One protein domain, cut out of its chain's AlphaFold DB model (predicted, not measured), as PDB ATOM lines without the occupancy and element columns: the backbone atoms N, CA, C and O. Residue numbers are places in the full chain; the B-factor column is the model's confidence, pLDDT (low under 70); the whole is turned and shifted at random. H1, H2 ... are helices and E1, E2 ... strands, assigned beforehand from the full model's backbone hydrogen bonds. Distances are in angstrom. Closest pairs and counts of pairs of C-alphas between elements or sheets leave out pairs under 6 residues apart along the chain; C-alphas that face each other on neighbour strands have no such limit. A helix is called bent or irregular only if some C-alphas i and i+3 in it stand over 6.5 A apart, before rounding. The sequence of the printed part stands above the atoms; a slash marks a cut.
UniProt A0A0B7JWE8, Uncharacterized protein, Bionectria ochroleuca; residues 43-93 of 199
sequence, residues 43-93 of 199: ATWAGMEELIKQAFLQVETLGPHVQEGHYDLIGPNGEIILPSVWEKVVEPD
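Overview. This is residues 43 to 93 of the 199 residues of an uncharacterized protein of Bionectria ochroleuca (UniProt A0A0B7JWE8). The backbone makes one long, loose ring: the helix H1 forms one long side, the short helix H2 sits at the end where the chain turns back, the strand E1 returns along the other long side, and the helix H3 closes the ring at the far end by packing on the beginning of H1. The middle of the ring is bare of backbone, with H1 and E1 facing across it without contact, and E1 folds back into a small loop whose residues 80 to 81 pair antiparallel with residues 73 to 74. The printed part has 51 residues with three named helices and one named strand, in the order H1, H2, E1, H3, and its class is mostly helix. It is only just compact, close to loose, with a radius of gyration of the C-alphas of 11.6 A. The outline is elongated, with spans of 32 by 20 by 20 A.

Along the chain. The printed part begins at Ala 43, and H1 follows as residues 45 to 55, from C-alpha 45 at (100.059, 193.698, 119.696) to C-alpha 55 at (93.550, 203.672, 110.099). H1 is the longest helix by residues, with 11, and measures 15.3 A from first to last C-alpha. A short link of 7 residues leads to H2, residues 63 to 67, which is 6.2 A long. After a tight link of 3 residues comes E1, residues 71 to 74, 9.9 A long, starting with C-alpha 71 at (97.339, 206.239, 123.055). A short link of 8 residues then leads to H3, residues 83 to 89, 10.1 A long, which ends with C-alpha 89 at (94.315, 189.412, 127.855). Residues 90 to 93 follow H3, and the printed part ends at Asp 93.

Arrangement. H1 touches both of the other helices. With H2 it has 4 pairs of C-alphas within 8 A, and the closest C-alphas, those of Lys 53 and Gln 67, are 6.0 A apart. With H3 it also has 4 such pairs, and the closest C-alphas, those of Trp 45 and Pro 83, are 5.8 A apart. H1 and H3 run opposite ways at a steep tilt of 69.7 degrees, only just short of about perpendicular. H3 is irregular, with C-alphas 84 and 87 standing 7.8 A apart, and its line is a rough one. H2 and H3 are apart. E1 is apart from H1 and from H3. Between H2 and E1 one pair of C-alphas is within 8 A, that of His 65 and Tyr 71, at 7.7 A. E1 pairs with no named strand, but its residues 73 to 74 are paired with residues 80 to 81, antiparallel. In H1 and H2 every O i to N i+4 pair is within hydrogen-bond range, while in H3 1 of 3 such pairs is, beside 3 of 4 O i to N i+3 pairs.

Size, cuts and confidence. The two C-alphas farthest apart are those of Glu 60 and Lys 88, at 32.6 A. The first and last printed C-alphas, those of Ala 43 and Asp 93, are 11.5 A apart. The printed part runs from residue 43 to residue 93 of a full chain of 199 residues, and it has no cut. No link between named elements is long. The mean pLDDT of the printed part of this predicted model is 94.2, and no printed residue is under 70. The mean pLDDT is 96 for H1, 92 for H2, 97 for E1 and 96 for H3.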
ATOM      1  N   ALA A  43      95.343 189.541 117.060       95.19
ATOM      2  CA  ALA A  43      95.666 188.702 118.214       95.19
ATOM      3  C   ALA A  43      97.026 189.054 118.838       95.19
ATOM      4  O   ALA A  43      97.250 188.795 120.016       95.19
ATOM      5  N   THR A  44      97.930 189.653 118.058       97.25
ATOM      6  CA  THR A  44      99.214 190.177 118.533       97.25
ATOM      7  C   THR A  44      99.170 191.689 118.641       97.25
ATOM      8  O   THR A  44      98.467 192.349 117.867       97.25
ATOM      9  N   TRP A  45      99.956 192.246 119.567       97.75
ATOM     10  CA  TRP A  45     100.059 193.698 119.696       97.75
ATOM     11  C   TRP A  45     100.533 194.323 118.383       97.75
ATOM     12  O   TRP A  45      99.936 195.279 117.910       97.75
ATOM     13  N   ALA A  46     101.549 193.730 117.748       97.69
ATOM     14  CA  ALA A  46     102.088 194.220 116.483       97.69
ATOM     15  C   ALA A  46     101.028 194.281 115.368       97.69
ATOM     16  O   ALA A  46     100.952 195.277 114.654       97.69
ATOM     17  N   GLY A  47     100.183 193.248 115.242       97.00
ATOM     18  CA  GLY A  47      99.104 193.235 114.250       97.00
ATOM     19  C   GLY A  47      98.029 194.279 114.551       97.00
ATOM     20  O   GLY A  47      97.594 195.007 113.660       97.00
ATOM     21  N   MET A  48      97.646 194.419 115.824       97.62
ATOM     22  CA  MET A  48      96.705 195.458 116.244       97.62
ATOM     23  C   MET A  48      97.263 196.871 116.008       97.62
ATOM     24  O   MET A  48      96.569 197.730 115.466       97.62
ATOM     25  N   GLU A  49      98.517 197.114 116.382       97.19
ATOM     26  CA  GLU A  49      99.209 198.390 116.210       97.19
ATOM     27  C   GLU A  49      99.322 198.776 114.730       97.19
ATOM     28  O   GLU A  49      99.097 199.935 114.380       97.19
ATOM     29  N   GLU A  50      99.618 197.823 113.841       97.12
ATOM     30  CA  GLU A  50      99.665 198.072 112.399       97.12
ATOM     31  C   GLU A  50      98.294 198.499 111.855       97.12
ATOM     32  O   GLU A  50      98.200 199.509 111.151       97.12
ATOM     33  N   LEU A  51      97.222 197.798 112.241       96.44
ATOM     34  CA  LEU A  51      95.849 198.151 111.858       96.44
ATOM     35  C   LEU A  51      95.460 199.551 112.361       96.44
ATOM     36  O   LEU A  51      94.847 200.329 111.622       96.44
ATOM     37  N   ILE A  52      95.850 199.902 113.591       96.44
ATOM     38  CA  ILE A  52      95.647 201.245 114.152       96.44
ATOM     39  C   ILE A  52      96.419 202.282 113.328       96.44
ATOM     40  O   ILE A  52      95.834 203.265 112.869       96.44
ATOM     41  N   LYS A  53      97.713 202.067 113.078       95.06
ATOM     42  CA  LYS A  53      98.552 202.995 112.305       95.06
ATOM     43  C   LYS A  53      98.000 203.225 110.901       95.06
ATOM     44  O   LYS A  53      97.923 204.374 110.464       95.06
ATOM     45  N   GLN A  54      97.559 202.164 110.226       94.81
ATOM     46  CA  GLN A  54      96.920 202.240 108.910       94.81
ATOM     47  C   GLN A  54      95.642 203.089 108.941       94.81
ATOM     48  O   GLN A  54      95.444 203.940 108.071       94.81
ATOM     49  N   ALA A  55      94.800 202.925 109.967       91.50
ATOM     50  CA  ALA A  55      93.550 203.672 110.099       91.50
ATOM     51  C   ALA A  55      93.750 205.190 110.281       91.50
ATOM     52  O   ALA A  55      92.824 205.966 110.016       91.50
ATOM     53  N   PHE A  56      94.933 205.627 110.722       91.88
ATOM     54  CA  PHE A  56      95.249 207.029 111.005       91.88
ATOM     55  C   PHE A  56      96.184 207.695 109.984       91.88
ATOM     56  O   PHE A  56      96.497 208.873 110.152       91.88
ATOM     57  N   LEU A  57      96.562 207.014 108.893       88.25
ATOM     58  CA  LEU A  57      97.445 207.580 107.856       88.25
ATOM     59  C   LEU A  57      96.926 208.897 107.251       88.25
ATOM     60  O   LEU A  57      97.723 209.760 106.905       88.25
ATOM     61  N   GLN A  58      95.606 209.058 107.127       79.06
ATOM     62  CA  GLN A  58      94.981 210.253 106.539       79.06
ATOM     63  C   GLN A  58      94.456 211.259 107.575       79.06
ATOM     64  O   GLN A  58      93.857 212.266 107.207       79.06
ATOM     65  N   VAL A  59      94.631 210.999 108.874       83.56
ATOM     66  CA  VAL A  59      94.107 211.870 109.936       83.56
ATOM     67  C   VAL A  59      95.224 212.801 110.398       83.56
ATOM     68  O   VAL A  59      95.922 212.503 111.361       83.56
ATOM     69  N   GLU A  60      95.403 213.932 109.716       79.00
ATOM     70  CA  GLU A  60      96.571 214.818 109.885       79.00
ATOM     71  C   GLU A  60      96.795 215.323 111.325       79.00
ATOM     72  O   GLU A  60      97.934 215.520 111.735       79.00
ATOM     73  N   THR A  61      95.740 215.487 112.132       86.62
ATOM     74  CA  THR A  61      95.867 215.987 113.518       86.62
ATOM     75  C   THR A  61      96.278 214.914 114.529       86.62
ATOM     76  O   THR A  61      96.954 215.218 115.504       86.62
ATOM     77  N   LEU A  62      95.853 213.662 114.334       88.56
ATOM     78  CA  LEU A  62      96.083 212.576 115.300       88.56
ATOM     79  C   LEU A  62      97.116 211.558 114.817       88.56
ATOM     80  O   LEU A  62      97.718 210.869 115.637       88.56
ATOM     81  N   GLY A  63      97.342 211.482 113.506       90.06
ATOM     82  CA  GLY A  63      98.257 210.552 112.855       90.06
ATOM     83  C   GLY A  63      99.647 210.524 113.489       90.06
ATOM     84  O   GLY A  63     100.051 209.445 113.916       90.06
ATOM     85  N   PRO A  64     100.355 211.662 113.637       91.75
ATOM     86  CA  PRO A  64     101.694 211.683 114.235       91.75
ATOM     87  C   PRO A  64     101.742 211.056 115.635       91.75
ATOM     88  O   PRO A  64     102.573 210.195 115.904       91.75
ATOM     89  N   HIS A  65     100.782 211.394 116.497       92.44
ATOM     90  CA  HIS A  65     100.707 210.858 117.857       92.44
ATOM     91  C   HIS A  65     100.385 209.361 117.890       92.44
ATOM     92  O   HIS A  65     100.905 208.630 118.731       92.44
ATOM     93  N   VAL A  66      99.553 208.885 116.961       94.44
ATOM     94  CA  VAL A  66      99.265 207.453 116.814       94.44
ATOM     95  C   VAL A  66     100.496 206.690 116.316       94.44
ATOM     96  O   VAL A  66     100.763 205.589 116.791       94.44
ATOM     97  N   GLN A  67     101.289 207.266 115.411       93.25
ATOM     98  CA  GLN A  67     102.537 206.641 114.951       93.25
ATOM     99  C   GLN A  67     103.577 206.517 116.073       93.25
ATOM    100  O   GLN A  67     104.294 205.519 116.132       93.25
ATOM    101  N   GLU A  68     103.615 207.499 116.974       92.44
ATOM    102  CA  GLU A  68     104.471 207.520 118.167       92.44
ATOM    103  C   GLU A  68     103.971 206.613 119.306       92.44
ATOM    104  O   GLU A  68     104.706 206.381 120.262       92.44
ATOM    105  N   GLY A  69     102.746 206.082 119.217       94.19
ATOM    106  CA  GLY A  69     102.174 205.218 120.256       94.19
ATOM    107  C   GLY A  69     101.555 205.962 121.444       94.19
ATOM    108  O   GLY A  69     101.380 205.369 122.502       94.19
ATOM    109  N   HIS A  70     101.209 207.246 121.303       95.06
ATOM    110  CA  HIS A  70     100.640 208.078 122.375       95.06
ATOM    111  C   HIS A  70      99.127 207.866 122.569       95.06
ATOM    112  O   HIS A  70      98.319 208.798 122.461       95.06
ATOM    113  N   TYR A  71      98.725 206.626 122.824       96.44
ATOM    114  CA  TYR A  71      97.339 206.239 123.055       96.44
ATOM    115  C   TYR A  71      97.257 205.016 123.968       96.44
ATOM    116  O   TYR A  71      98.185 204.217 124.044       96.44
ATOM    117  N   ASP A  72      96.101 204.844 124.600       96.81
ATOM    118  CA  ASP A  72      95.773 203.661 125.385       96.81
ATOM    119  C   ASP A  72      94.631 202.883 124.728       96.81
ATOM    120  O   ASP A  72      93.703 203.462 124.149       96.81
ATOM    121  N   LEU A  73      94.685 201.555 124.851       97.81
ATOM    122  CA  LEU A  73      93.585 200.664 124.499       97.81
ATOM    123  C   LEU A  73      92.849 200.237 125.762       97.81
ATOM    124  O   LEU A  73      93.459 199.782 126.723       97.81
ATOM    125  N   ILE A  74      91.531 200.373 125.742       98.06
ATOM    126  CA  ILE A  74      90.644 200.089 126.863       98.06
ATOM    127  C   ILE A  74      89.799 198.869 126.510       98.06
ATOM    128  O   ILE A  74      89.151 198.842 125.459       98.06
ATOM    129  N   GLY A  75      89.815 197.865 127.383       97.19
ATOM    130  CA  GLY A  75      89.011 196.653 127.245       97.19
ATOM    131  C   GLY A  75      87.531 196.849 127.607       97.19
ATOM    132  O   GLY A  75      87.134 197.915 128.082       97.19
ATOM    133  N   PRO A  76      86.701 195.802 127.464       96.88
ATOM    134  CA  PRO A  76      85.270 195.862 127.785       96.88
ATOM    135  C   PRO A  76      84.985 196.182 129.262       96.88
ATOM    136  O   PRO A  76      83.932 196.727 129.581       96.88
ATOM    137  N   ASN A  77      85.941 195.895 130.150       95.06
ATOM    138  CA  ASN A  77      85.841 196.165 131.587       95.06
ATOM    139  C   ASN A  77      86.171 197.624 131.957       95.06
ATOM    140  O   ASN A  77      86.065 197.994 133.122       95.06
ATOM    141  N   GLY A  78      86.597 198.449 130.994       95.44
ATOM    142  CA  GLY A  78      87.049 199.820 131.252       95.44
ATOM    143  C   GLY A  78      88.504 199.932 131.727       95.44
ATOM    144  O   GLY A  78      88.936 201.016 132.107       95.44
ATOM    145  N   GLU A  79      89.266 198.839 131.693       96.44
ATOM    146  CA  GLU A  79      90.678 198.800 132.087       96.44
ATOM    147  C   GLU A  79      91.607 199.025 130.889       96.44
ATOM    148  O   GLU A  79      91.310 198.588 129.773       96.44
ATOM    149  N   ILE A  80      92.752 199.673 131.128       96.81
ATOM    150  CA  ILE A  80      93.801 199.861 130.118       96.81
ATOM    151  C   ILE A  80      94.538 198.536 129.894       96.81
ATOM    152  O   ILE A  80      95.021 197.908 130.836       96.81
ATOM    153  N   ILE A  81      94.669 198.142 128.631       97.50
ATOM    154  CA  ILE A  81      95.412 196.963 128.193       97.50
ATOM    155  C   ILE A  81      96.784 197.423 127.697       97.50
ATOM    156  O   ILE A  81      96.889 198.156 126.715       97.50
ATOM    157  N   LEU A  82      97.845 196.976 128.370       96.88
ATOM    158  CA  LEU A  82      99.216 197.300 127.976       96.88
ATOM    159  C   LEU A  82      99.691 196.412 126.814       96.88
ATOM    160  O   LEU A  82      99.357 195.222 126.793       96.88
ATOM    161  N   PRO A  83     100.579 196.918 125.934       96.94
ATOM    162  CA  PRO A  83     101.169 196.132 124.848       96.94
ATOM    163  C   PRO A  83     101.776 194.802 125.311       96.94
ATOM    164  O   PRO A  83     101.561 193.768 124.697       96.94
ATOM    165  N   SER A  84     102.485 194.796 126.447       97.12
ATOM    166  CA  SER A  84     103.197 193.610 126.955       97.12
ATOM    167  C   SER A  84     102.298 192.473 127.448       97.12
ATOM    168  O   SER A  84     102.790 191.367 127.687       97.12
ATOM    169  N   VAL A  85     101.013 192.742 127.679       96.75
ATOM    170  CA  VAL A  85     100.044 191.734 128.141       96.75
ATOM    171  C   VAL A  85      98.935 191.490 127.127       96.75
ATOM    172  O   VAL A  85      98.079 190.645 127.382       96.75
ATOM    173  N   TRP A  86      98.967 192.181 125.985       97.06
ATOM    174  CA  TRP A  86      97.932 192.147 124.957       97.06
ATOM    175  C   TRP A  86      97.540 190.719 124.579       97.06
ATOM    176  O   TRP A  86      96.387 190.338 124.771       97.06
ATOM    177  N   GLU A  87      98.507 189.892 124.165       96.19
ATOM    178  CA  GLU A  87      98.273 188.521 123.682       96.19
ATOM    179  C   GLU A  87      97.654 187.593 124.735       96.19
ATOM    180  O   GLU A  87      97.124 186.536 124.399       96.19
ATOM    181  N   LYS A  88      97.780 187.936 126.020       95.25
ATOM    182  CA  LYS A  88      97.275 187.119 127.133       95.25
ATOM    183  C   LYS A  88      95.887 187.539 127.589       95.25
ATOM    184  O   LYS A  88      95.218 186.753 128.248       95.25
ATOM    185  N   VAL A  89      95.528 188.791 127.331       94.88
ATOM    186  CA  VAL A  89      94.315 189.412 127.855       94.88
ATOM    187  C   VAL A  89      93.246 189.468 126.778       94.88
ATOM    188  O   VAL A  89      92.091 189.220 127.085       94.88
ATOM    189  N   VAL A  90      93.612 189.769 125.532       95.56
ATOM    190  CA  VAL A  90      92.635 189.959 124.461       95.56
ATOM    191  C   VAL A  90      91.949 188.645 124.079       95.56
ATOM    192  O   VAL A  90      92.606 187.632 123.841       95.56
ATOM    193  N   GLU A  91      90.621 188.674 123.962       94.69
ATOM    194  CA  GLU A  91      89.832 187.538 123.485       94.69
ATOM    195  C   GLU A  91      88.988 187.912 122.256       94.69
ATOM    196  O   GLU A  91      88.729 189.093 121.989       94.69
ATOM    197  N   PRO A  92      88.540 186.913 121.482       94.56
ATOM    198  CA  PRO A  92      87.607 187.137 120.387       94.56
ATOM    199  C   PRO A  92      86.276 187.744 120.865       94.56
ATOM    200  O   PRO A  92      85.854 187.539 121.999       94.56
ATOM    201  N   ASP A  93      85.593 188.477 119.981       94.62
ATOM    202  CA  ASP A  93      84.341 189.211 120.255       94.62
ATOM    203  C   ASP A  93      84.441 190.398 121.234       94.62
ATOM    204  O   ASP A  93      83.444 191.071 121.517       94.62
TER     205      ASP A  93